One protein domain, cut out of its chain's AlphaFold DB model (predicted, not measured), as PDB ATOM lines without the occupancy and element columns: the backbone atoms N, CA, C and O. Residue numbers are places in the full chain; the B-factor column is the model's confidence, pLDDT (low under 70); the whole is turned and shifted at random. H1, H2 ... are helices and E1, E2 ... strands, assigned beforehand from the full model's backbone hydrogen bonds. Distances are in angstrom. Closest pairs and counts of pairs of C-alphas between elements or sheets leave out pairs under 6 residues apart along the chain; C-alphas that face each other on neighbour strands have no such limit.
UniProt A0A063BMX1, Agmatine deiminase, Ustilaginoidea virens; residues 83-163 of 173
ATOM      1  N   GLU A  83     160.956 168.370 244.359       82.25
ATOM      2  CA  GLU A  83     160.871 167.171 245.197       82.25
ATOM      3  C   GLU A  83     161.154 165.881 244.410       82.25
ATOM      4  O   GLU A  83     161.773 164.946 244.927       82.25
ATOM      5  N   ARG A  84     160.758 165.838 243.130       80.31
ATOM      6  CA  ARG A  84     161.077 164.723 242.224       80.31
ATOM      7  C   ARG A  84     162.507 164.822 241.723       80.31
ATOM      8  O   ARG A  84     163.167 163.792 241.641       80.31
ATOM      9  N   LEU A  85     162.997 166.028 241.429       80.00
ATOM     10  CA  LEU A  85     164.380 166.259 241.011       80.00
ATOM     11  C   LEU A  85     165.374 165.743 242.063       80.00
ATOM     12  O   LEU A  85     166.256 164.951 241.730       80.00
ATOM     13  N   ALA A  86     165.183 166.116 243.333       82.81
ATOM     14  CA  ALA A  86     166.021 165.662 244.443       82.81
ATOM     15  C   ALA A  86     165.987 164.131 244.609       82.81
ATOM     16  O   ALA A  86     167.033 163.487 244.722       82.81
ATOM     17  N   ARG A  87     164.790 163.523 244.551       84.75
ATOM     18  CA  ARG A  87     164.639 162.061 244.621       84.75
ATOM     19  C   ARG A  87     165.340 161.350 243.458       84.75
ATOM     20  O   ARG A  87     166.054 160.380 243.690       84.75
ATOM     21  N   ILE A  88     165.157 161.827 242.226       85.44
ATOM     22  CA  ILE A  88     165.731 161.209 241.022       85.44
ATOM     23  C   ILE A  88     167.261 161.351 241.010       85.44
ATOM     24  O   ILE A  88     167.942 160.401 240.630       85.44
ATOM     25  N   THR A  89     167.818 162.467 241.504       86.38
ATOM     26  CA  THR A  89     169.261 162.575 241.794       86.38
ATOM     27  C   THR A  89     169.705 161.488 242.771       86.38
ATOM     28  O   THR A  89     170.596 160.719 242.429       86.38
ATOM     29  N   SER A  90     169.056 161.345 243.930       87.50
ATOM     30  CA  SER A  90     169.446 160.342 244.935       87.50
ATOM     31  C   SER A  90     169.395 158.901 244.395       87.50
ATOM     32  O   SER A  90     170.319 158.112 244.621       87.50
ATOM     33  N   GLU A  91     168.371 158.561 243.603       88.44
ATOM     34  CA  GLU A  91     168.256 157.259 242.932       88.44
ATOM     35  C   GLU A  91     169.377 157.043 241.895       88.44
ATOM     36  O   GLU A  91     170.006 155.983 241.877       88.44
ATOM     37  N   ILE A  92     169.703 158.052 241.080       88.50
ATOM     38  CA  ILE A  92     170.775 157.973 240.073       88.50
ATOM     39  C   ILE A  92     172.161 157.914 240.722       88.50
ATOM     40  O   ILE A  92     172.991 157.110 240.294       88.50
ATOM     41  N   SER A  93     172.410 158.680 241.783       90.25
ATOM     42  CA  SER A  93     173.666 158.632 242.536       90.25
ATOM     43  C   SER A  93     173.847 157.298 243.261       90.25
ATOM     44  O   SER A  93     174.953 156.756 243.296       90.25
ATOM     45  N   THR A  94     172.757 156.687 243.735       92.94
ATOM     46  CA  THR A  94     172.759 155.311 244.259       92.94
ATOM     47  C   THR A  94     173.118 154.291 243.175       92.94
ATOM     48  O   THR A  94     173.967 153.427 243.399       92.94
ATOM     49  N   ILE A  95     172.544 154.413 241.974       91.94
ATOM     50  CA  ILE A  95     172.860 153.544 240.827       91.94
ATOM     51  C   ILE A  95     174.316 153.731 240.366       91.94
ATOM     52  O   ILE A  95     174.990 152.744 240.056       91.94
ATOM     53  N   ALA A  96     174.833 154.963 240.352       91.38
ATOM     54  CA  ALA A  96     176.223 155.256 240.004       91.38
ATOM     55  C   ALA A  96     177.200 154.615 241.004       91.38
ATOM     56  O   ALA A  96     178.104 153.891 240.584       91.38
ATOM     57  N   ARG A  97     176.959 154.788 242.314       93.06
ATOM     58  CA  ARG A  97     177.706 154.119 243.396       93.06
ATOM     59  C   ARG A  97     177.675 152.596 243.246       93.06
ATOM     60  O   ARG A  97     178.729 151.969 243.200       93.06
ATOM     61  N   ALA A  98     176.491 152.003 243.075       93.81
ATOM     62  CA  ALA A  98     176.338 150.558 242.893       93.81
ATOM     63  C   ALA A  98     177.099 150.030 241.661       93.81
ATOM     64  O   ALA A  98     177.764 148.999 241.732       93.81
ATOM     65  N   THR A  99     177.058 150.757 240.540       91.50
ATOM     66  CA  THR A  99     177.750 150.370 239.296       91.50
ATOM     67  C   THR A  99     179.275 150.453 239.435       91.50
ATOM     68  O   THR A  99     179.989 149.604 238.893       91.50
ATOM     69  N   ALA A 100     179.777 151.411 240.219       93.75
ATOM     70  CA  ALA A 100     181.199 151.623 240.499       93.75
ATOM     71  C   ALA A 100     181.868 150.509 241.336       93.75
ATOM     72  O   ALA A 100     183.094 150.465 241.439       93.75
ATOM     73  N   HIS A 101     181.103 149.551 241.873       93.44
ATOM     74  CA  HIS A 101     181.658 148.304 242.416       93.44
ATOM     75  C   HIS A 101     182.041 147.276 241.337       93.44
ATOM     76  O   HIS A 101     182.828 146.374 241.622       93.44
ATOM     77  N   PHE A 102     181.531 147.411 240.107       94.62
ATOM     78  CA  PHE A 102     181.703 146.423 239.032       94.62
ATOM     79  C   PHE A 102     182.445 146.956 237.800       94.62
ATOM     80  O   PHE A 102     183.092 146.178 237.101       94.62
ATOM     81  N   GLN A 103     182.344 148.256 237.500       92.31
ATOM     82  CA  GLN A 103     182.993 148.877 236.340       92.31
ATOM     83  C   GLN A 103     183.177 150.396 236.519       92.31
ATOM     84  O   GLN A 103     182.428 151.010 237.278       92.31
ATOM     85  N   PRO A 104     184.097 151.047 235.780       91.56
ATOM     86  CA  PRO A 104     184.195 152.504 235.759       91.56
ATOM     87  C   PRO A 104     182.915 153.172 235.233       91.56
ATOM     88  O   PRO A 104     182.376 152.797 234.185       91.56
ATOM     89  N   VAL A 105     182.478 154.219 235.930       92.94
ATOM     90  CA  VAL A 105     181.280 155.003 235.595       92.94
ATOM     91  C   VAL A 105     181.703 156.363 235.044       92.94
ATOM     92  O   VAL A 105     182.751 156.908 235.402       92.94
ATOM     93  N   THR A 106     180.921 156.942 234.138       90.88
ATOM     94  CA  THR A 106     181.091 158.340 233.725       90.88
ATOM     95  C   THR A 106     179.734 159.027 233.635       90.88
ATOM     96  O   THR A 106     179.009 158.859 232.659       90.88
ATOM     97  N   LEU A 107     179.389 159.753 234.698       90.44
ATOM     98  CA  LEU A 107     178.113 160.434 234.883       90.44
ATOM     99  C   LEU A 107     178.118 161.750 234.094       90.44
ATOM    100  O   LEU A 107     178.961 162.616 234.331       90.44
ATOM    101  N   ALA A 108     177.186 161.898 233.154       88.06
ATOM    102  CA  ALA A 108     176.957 163.173 232.482       88.06
ATOM    103  C   ALA A 108     176.154 164.092 233.414       88.06
ATOM    104  O   ALA A 108     175.104 163.676 233.900       88.06
ATOM    105  N   VAL A 109     176.628 165.316 233.663       87.56
ATOM    106  CA  VAL A 109     175.987 166.282 234.577       87.56
ATOM    107  C   VAL A 109     175.809 167.626 233.873       87.56
ATOM    108  O   VAL A 109     176.717 168.076 233.172       87.56
ATOM    109  N   GLY A 110     174.644 168.254 234.055       85.12
ATOM    110  CA  GLY A 110     174.368 169.607 233.570       85.12
ATOM    111  C   GLY A 110     175.312 170.634 234.195       85.12
ATOM    112  O   GLY A 110     175.806 170.450 235.312       85.12
ATOM    113  N   GLN A 111     175.600 171.713 233.468       85.19
ATOM    114  CA  GLN A 111     176.536 172.747 233.919       85.19
ATOM    115  C   GLN A 111     176.121 173.398 235.251       85.19
ATOM    116  O   GLN A 111     176.993 173.831 235.998       85.19
ATOM    117  N   GLU A 112     174.823 173.446 235.538       81.69
ATOM    118  CA  GLU A 112     174.188 174.133 236.664       81.69
ATOM    119  C   GLU A 112     174.105 173.313 237.964       81.69
ATOM    120  O   GLU A 112     173.746 173.862 239.002       81.69
ATOM    121  N   ARG A 113     174.450 172.017 237.922       84.19
ATOM    122  CA  ARG A 113     174.522 171.115 239.095       84.19
ATOM    123  C   ARG A 113     175.831 170.319 239.159       84.19
ATOM    124  O   ARG A 113     175.920 169.305 239.848       84.19
ATOM    125  N   TYR A 114     176.850 170.745 238.415       88.62
ATOM    126  CA  TYR A 114     178.124 170.032 238.352       88.62
ATOM    127  C   TYR A 114     178.862 170.075 239.697       88.62
ATOM    128  O   TYR A 114     179.349 169.052 240.159       88.62
ATOM    129  N   GLU A 115     178.891 171.239 240.340       89.50
ATOM    130  CA  GLU A 115     179.554 171.486 241.623       89.50
ATOM    131  C   GLU A 115     178.861 170.737 242.779       89.50
ATOM    132  O   GLU A 115     179.525 170.227 243.677       89.50
ATOM    133  N   GLU A 116     177.530 170.606 242.727       87.69
ATOM    134  CA  GLU A 116     176.741 169.777 243.653       87.69
ATOM    135  C   GLU A 116     177.123 168.292 243.527       87.69
ATOM    136  O   GLU A 116     177.379 167.621 244.526       87.69
ATOM    137  N   ALA A 117     177.216 167.789 242.290       88.50
ATOM    138  CA  ALA A 117     177.639 166.418 242.028       88.50
ATOM    139  C   ALA A 117     179.116 166.185 242.396       88.50
ATOM    140  O   ALA A 117     179.457 165.114 242.887       88.50
ATOM    141  N   GLU A 118     179.999 167.165 242.188       91.31
ATOM    142  CA  GLU A 118     181.416 167.061 242.561       91.31
ATOM    143  C   GLU A 118     181.562 166.836 244.072       91.31
ATOM    144  O   GLU A 118     182.237 165.892 244.478       91.31
ATOM    145  N   ILE A 119     180.805 167.577 244.889       91.88
ATOM    146  CA  ILE A 119     180.720 167.363 246.342       91.88
ATOM    147  C   ILE A 119     180.095 165.995 246.683       91.88
ATOM    148  O   ILE A 119     180.609 165.300 247.555       91.88
ATOM    149  N   GLU A 120     179.023 165.561 246.002       89.56
ATOM    150  CA  GLU A 120     178.396 164.256 246.292       89.56
ATOM    151  C   GLU A 120     179.329 163.049 246.007       89.56
ATOM    152  O   GLU A 120     179.192 161.993 246.643       89.56
ATOM    153  N   PHE A 121     180.257 163.175 245.051       91.25
ATOM    154  CA  PHE A 121     181.101 162.065 244.594       91.25
ATOM    155  C   PHE A 121     182.565 162.101 245.063       91.25
ATOM    156  O   PHE A 121     183.212 161.058 244.968       91.25
ATOM    157  N   ASP A 122     183.080 163.207 245.610       90.00
ATOM    158  CA  ASP A 122     184.462 163.281 246.130       90.00
ATOM    159  C   ASP A 122     184.697 162.314 247.312       90.00
ATOM    160  O   ASP A 122     185.678 161.571 247.342       90.00
ATOM    161  N   GLU A 123     183.732 162.203 248.233       84.69
ATOM    162  CA  GLU A 123     183.809 161.293 249.391       84.69
ATOM    163  C   GLU A 123     183.587 159.797 249.037       84.69
ATOM    164  O   GLU A 123     183.687 158.909 249.894       84.69
ATOM    165  N   VAL A 124     183.269 159.465 247.778       88.38
ATOM    166  CA  VAL A 124     182.777 158.130 247.380       88.38
ATOM    167  C   VAL A 124     183.915 157.148 247.082       88.38
ATOM    168  O   VAL A 124     184.328 156.924 245.942       88.38
ATOM    169  N   THR A 125     184.363 156.448 248.124       90.88
ATOM    170  CA  THR A 125     185.317 155.334 247.988       90.88
ATOM    171  C   THR A 125     184.662 154.114 247.324       90.88
ATOM    172  O   THR A 125     183.889 153.390 247.950       90.88
ATOM    173  N   THR A 126     184.997 153.848 246.056       91.88
ATOM    174  CA  THR A 126     184.507 152.689 245.279       91.88
ATOM    175  C   THR A 126     185.641 151.982 244.508       91.88
ATOM    176  O   THR A 126     186.629 152.628 244.158       91.88
ATOM    177  N   PRO A 127     185.544 150.657 244.237       94.69
ATOM    178  CA  PRO A 127     186.591 149.886 243.546       94.69
ATOM    179  C   PRO A 127     186.976 150.393 242.149       94.69
ATOM    180  O   PRO A 127     188.125 150.233 241.734       94.69
ATOM    181  N   PHE A 128     186.034 150.996 241.419       93.19
ATOM    182  CA  PHE A 128     186.282 151.653 240.139       93.19
ATOM    183  C   PHE A 128     185.869 153.126 240.216       93.19
ATOM    184  O   PHE A 128     184.844 153.437 240.814       93.19
ATOM    185  N   PRO A 129     186.603 154.049 239.570       92.19
ATOM    186  CA  PRO A 129     186.311 155.471 239.685       92.19
ATOM    187  C   PRO A 129     185.009 155.850 238.972       92.19
ATOM    188  O   PRO A 129     184.819 155.549 237.784       92.19
ATOM    189  N   ILE A 130     184.171 156.606 239.679       92.38
ATOM    190  CA  ILE A 130     183.150 157.466 239.084       92.38
ATOM    191  C   ILE A 130     183.870 158.697 238.523       92.38
ATOM    192  O   ILE A 130     184.740 159.271 239.172       92.38
ATOM    193  N   LYS A 131     183.544 159.095 237.292       92.69
ATOM    194  CA  LYS A 131     183.990 160.368 236.710       92.69
ATOM    195  C   LYS A 131     182.792 161.231 236.368       92.69
ATOM    196  O   LYS A 131     181.840 160.726 235.776       92.69
ATOM    197  N   LEU A 132     182.862 162.519 236.671       90.94
ATOM    198  CA  LEU A 132     181.877 163.484 236.197       90.94
ATOM    199  C   LEU A 132     182.267 163.990 234.806       90.94
ATOM    200  O   LEU A 132     183.445 164.074 234.456       90.94
ATOM    201  N   HIS A 133     181.263 164.306 233.995       88.94
ATOM    202  CA  HIS A 133     181.437 164.927 232.692       88.94
ATOM    203  C   HIS A 133     180.437 166.073 232.549       88.94
ATOM    204  O   HIS A 133     179.236 165.842 232.408       88.94
ATOM    205  N   LYS A 134     180.948 167.307 232.611       87.12
ATOM    206  CA  LYS A 134     180.154 168.532 232.489       87.12
ATOM    207  C   LYS A 134     179.649 168.681 231.053       87.12
ATOM    208  O   LYS A 134     180.448 168.851 230.133       87.12
ATOM    209  N   VAL A 135     178.335 168.604 230.867       83.69
ATOM    210  CA  VAL A 135     177.663 168.811 229.579       83.69
ATOM    211  C   VAL A 135     177.163 170.252 229.513       83.69
ATOM    212  O   VAL A 135     176.585 170.756 230.476       83.69
ATOM    213  N   GLN A 136     177.382 170.923 228.381       74.62
ATOM    214  CA  GLN A 136     176.830 172.257 228.134       74.62
ATOM    215  C   GLN A 136     175.427 172.161 227.523       74.62
ATOM    216  O   GLN A 136     175.196 171.376 226.604       74.62
ATOM    217  N   GLY A 137     174.510 172.985 228.032       66.38
ATOM    218  CA  GLY A 137     173.088 172.990 227.684       66.38
ATOM    219  C   GLY A 137     172.207 172.883 228.932       66.38
ATOM    220  O   GLY A 137     172.602 172.270 229.917       66.38
ATOM    221  N   THR A 138     171.018 173.487 228.895       59.28
ATOM    222  CA  THR A 138     170.079 173.551 230.035       59.28
ATOM    223  C   THR A 138     169.154 172.332 230.142       59.28
ATOM    224  O   THR A 138     168.557 172.088 231.187       59.28
ATOM    225  N   THR A 139     169.043 171.532 229.077       62.19
ATOM    226  CA  THR A 139     168.103 170.405 228.966       62.19
ATOM    227  C   THR A 139     168.816 169.049 228.920       62.19
ATOM    228  O   THR A 139     168.654 168.291 227.960       62.19
ATOM    229  N   LEU A 140     169.616 168.722 229.945       66.56
ATOM    230  CA  LEU A 140     170.141 167.361 230.113       66.56
ATOM    231  C   LEU A 140     169.074 166.455 230.751       66.56
ATOM    232  O   LEU A 140     168.790 166.532 231.947       66.56
ATOM    233  N   ASP A 141     168.482 165.590 229.931       66.38
ATOM    234  CA  ASP A 141     167.570 164.530 230.365       66.38
ATOM    235  C   ASP A 141     168.371 163.313 230.874       66.38
ATOM    236  O   ASP A 141     169.395 162.940 230.296       66.38
ATOM    237  N   SER A 142     167.908 162.659 231.944       69.12
ATOM    238  CA  SER A 142     168.572 161.473 232.504       69.12
ATOM    239  C   SER A 142     168.475 160.232 231.602       69.12
ATOM    240  O   SER A 142     169.234 159.276 231.785       69.12
ATOM    241  N   ARG A 143     167.613 160.250 230.573       73.19
ATOM    242  CA  ARG A 143     167.420 159.193 229.556       73.19
ATOM    243  C   ARG A 143     168.571 159.075 228.540       73.19
ATOM    244  O   ARG A 143     168.356 158.867 227.348       73.19
ATOM    245  N   VAL A 144     169.817 159.111 229.014       75.69
ATOM    246  CA  VAL A 144     171.043 158.933 228.206       75.69
ATOM    247  C   VAL A 144     171.102 157.572 227.494       75.69
ATOM    248  O   VAL A 144     171.798 157.444 226.493       75.69
ATOM    249  N   ARG A 145     170.337 156.562 227.932       79.50
ATOM    250  CA  ARG A 145     170.168 155.306 227.177       79.50
ATOM    251  C   ARG A 145     169.445 155.517 225.842       79.50
ATOM    252  O   ARG A 145     169.758 154.831 224.877       79.50
ATOM    253  N   ASP A 146     168.478 156.429 225.804       75.06
ATOM    254  CA  ASP A 146     167.569 156.587 224.672       75.06
ATOM    255  C   ASP A 146     168.137 157.617 223.670       75.06
ATOM    256  O   ASP A 146     168.110 157.380 222.467       75.06
ATOM    257  N   PHE A 147     168.734 158.712 224.163       73.25
ATOM    258  CA  PHE A 147     169.383 159.760 223.348       73.25
ATOM    259  C   PHE A 147     170.905 159.584 223.163       73.25
ATOM    260  O   PHE A 147     171.559 160.434 222.563       73.25
ATOM    261  N   GLY A 148     171.504 158.533 223.729       75.88
ATOM    262  CA  GLY A 148     172.951 158.309 223.688       75.88
ATOM    263  C   GLY A 148     173.420 157.504 222.469       75.88
ATOM    264  O   GLY A 148     172.664 156.702 221.919       75.88
ATOM    265  N   PRO A 149     174.696 157.646 222.061       79.69
ATOM    266  CA  PRO A 149     175.251 156.868 220.961       79.69
ATOM    267  C   PRO A 149     175.318 155.373 221.307       79.69
ATOM    268  O   PRO A 149     175.906 154.974 222.314       79.69
ATOM    269  N   THR A 150     174.773 154.531 220.428       84.56
ATOM    270  CA  THR A 150     174.855 153.067 220.532       84.56
ATOM    271  C   THR A 150     176.235 152.594 220.078       84.56
ATOM    272  O   THR A 150     176.627 152.821 218.935       84.56
ATOM    273  N   PHE A 151     176.997 151.939 220.956       84.31
ATOM    274  CA  PHE A 151     178.372 151.532 220.652       84.31
ATOM    275  C   PHE A 151     178.462 150.144 220.002       84.31
ATOM    276  O   PHE A 151     178.182 149.115 220.622       84.31
ATOM    277  N   VAL A 152     178.931 150.128 218.755       85.75
ATOM    278  CA  VAL A 152     179.165 148.926 217.947       85.75
ATOM    279  C   VAL A 152     180.662 148.620 217.910       85.75
ATOM    280  O   VAL A 152     181.470 149.446 217.474       85.75
ATOM    281  N   ALA A 153     181.040 147.422 218.360       85.06
ATOM    282  CA  ALA A 153     182.415 146.936 218.306       85.06
ATOM    283  C   ALA A 153     182.701 146.185 216.991       85.06
ATOM    284  O   ALA A 153     181.939 145.318 216.565       85.06
ATOM    285  N   LYS A 154     183.844 146.470 216.360       82.62
ATOM    286  CA  LYS A 154     184.359 145.753 215.184       82.62
ATOM    287  C   LYS A 154     185.648 145.019 215.562       82.62
ATOM    288  O   LYS A 154     186.753 145.506 215.324       82.62
ATOM    289  N   GLY A 155     185.489 143.831 216.143       75.62
ATOM    290  CA  GLY A 155     186.608 143.012 216.610       75.62
ATOM    291  C   GLY A 155     187.394 143.687 217.738       75.62
ATOM    292  O   GLY A 155     186.824 144.394 218.562       75.62
ATOM    293  N   SER A 156     188.709 143.469 217.771       72.88
ATOM    294  CA  SER A 156     189.600 143.937 218.842       72.88
ATOM    295  C   SER A 156     190.082 145.389 218.718       72.88
ATOM    296  O   SER A 156     190.766 145.862 219.622       72.88
ATOM    297  N   SER A 157     189.779 146.093 217.620       73.62
ATOM    298  CA  SER A 157     190.392 147.398 217.307       73.62
ATOM    299  C   SER A 157     189.435 148.500 216.846       73.62
ATOM    300  O   SER A 157     189.844 149.657 216.785       73.62
ATOM    301  N   GLY A 158     188.175 148.188 216.526       79.25
ATOM    302  CA  GLY A 158     187.178 149.189 216.139       79.25
ATOM    303  C   GLY A 158     186.096 149.377 217.198       79.25
ATOM    304  O   GLY A 158     185.452 148.409 217.593       79.25
ATOM    305  N   LEU A 159     185.837 150.626 217.587       84.44
ATOM    306  CA  LEU A 159     184.653 151.028 218.349       84.44
ATOM    307  C   LEU A 159     184.010 152.224 217.641       84.44
ATOM    308  O   LEU A 159     184.677 153.229 217.410       84.44
ATOM    309  N   VAL A 160     182.731 152.111 217.286       86.19
ATOM    310  CA  VAL A 160     181.979 153.159 216.581       86.19
ATOM    311  C   VAL A 160     180.727 153.494 217.382       86.19
ATOM    312  O   VAL A 160     179.994 152.593 217.782       86.19
ATOM    313  N   GLY A 161     180.477 154.781 217.621       84.19
ATOM    314  CA  GLY A 161     179.197 155.254 218.147       84.19
ATOM    315  C   GLY A 161     178.219 155.507 217.003       84.19
ATOM    316  O   GLY A 161     178.516 156.298 216.112       84.19
ATOM    317  N   VAL A 162     177.066 154.842 217.028       84.12
ATOM    318  CA  VAL A 162     175.926 155.126 216.152       84.12
ATOM    319  C   VAL A 162     175.017 156.114 216.874       84.12
ATOM    320  O   VAL A 162     174.418 155.779 217.893       84.12
ATOM    321  N   ASP A 163     174.950 157.339 216.359       83.25
ATOM    322  CA  ASP A 163     174.030 158.375 216.827       83.25
ATOM    323  C   ASP A 163     172.667 158.215 216.133       83.25
ATOM    324  O   ASP A 163     172.562 158.307 214.905       83.25
TER     325      ASP A 163
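Overview. This is residues 83 to 163 of the 173 residues of the protein "Agmatine deiminase" of Ustilaginoidea virens (UniProt A0A063BMX1). A small body made of two parallel strands side by side, E1 and E2, with helices H1 and H2 packed on the pair, is followed by a separate hairpin, E3 and E4, that lies away from this body and is joined to it through the short helix H3. The two-strand pair lies in the middle of the whole, and the E3 and E4 hairpin lies at one end of its longest axis. The printed part has 81 residues, with three named helices and four named strands in the order H1, E1, H2, E2, H3, E3, E4, and its class is mixed, helices and strands. One sheet is E1 beside E2, parallel, and the other is E3 beside E4, antiparallel. The whole is only just loose, close to compact, with a radius of gyration of the C-alphas of 14.3 A, and its C-alphas span 43 by 31 by 19 A.

Arrangement. The printed part begins with H1, residues 83 to 99, which comes nearest to E1, residues 105 to 110, where the closest C-alphas, those of Ala 96 and Val 105, are 6.7 A apart. Its closest approach to E2, residues 130 to 135, is between the C-alphas of Ala 96 and Ile 130, 7.3 A apart. E1 and E2 are parallel neighbours, with 30 degrees between their directions. The C-alphas of Thr 106 and Lys 131 face each other at 4.6 A, and N 107 and O 131 are within hydrogen-bond range at 2.8 A, as are N 133 and O 107 at 2.9 A. E1, H2, residues 114 to 122, and E2 form a strand-helix-strand unit, two parallel neighbour strands with a helix between them along the chain, and its crossover is right-handed. The closest C-alphas of H2 and E2, those of Tyr 114 and Lys 134, are 6.4 A apart, and the two centres are 9.6 A apart. H2 touches no helix, but H1 and H2 are near each other, with 7 pairs of C-alphas within 10 A. H3, residues 144 to 147, is only just apart from E1, with a closest distance of 8.4 A. E3, residues 150 to 154, and E4, residues 158 to 162, form a hairpin, antiparallel with 155 degrees between their directions. N 150 and O 162 are within hydrogen-bond range at 2.8 A, and so are N 160 and O 152 at 3.0 A. E3 and E4 are each apart from H1, E1, H2 and E2. In H1 and H2 every O i to N i+4 pair is within hydrogen-bond range, while H3 is too short for such a pair and its one O i to N i+3 pair is not within range.

Along the chain. H1 begins at C-alpha 83, (160.871, 167.171, 245.197), and is 24.5 A from first to last C-alpha. E1 measures 16.3 A, H2 12.1 A and E2 15.8 A, with C-alpha 130 at (183.150, 157.466, 239.084). H3 measures 5.2 A, E3 13.1 A and E4 12.7 A. E4 ends at C-alpha 162, (175.926, 155.126, 216.152).

Size, cuts and confidence. The two C-alphas farthest apart, those of Glu 83 and Gly 155, are 45.4 A apart, and those of the first and last printed residues, Glu 83 and Asp 163, are 32.5 A apart. The printed part runs from 83 to 163 and has no cut. No link is long: those from H2 to E2 and from E2 to H3 are short, and the other four are tight. The mean pLDDT of the printed part is 84.8, and the model's confidence is low, under 70, at residues 137 to 142, between E2 and H3.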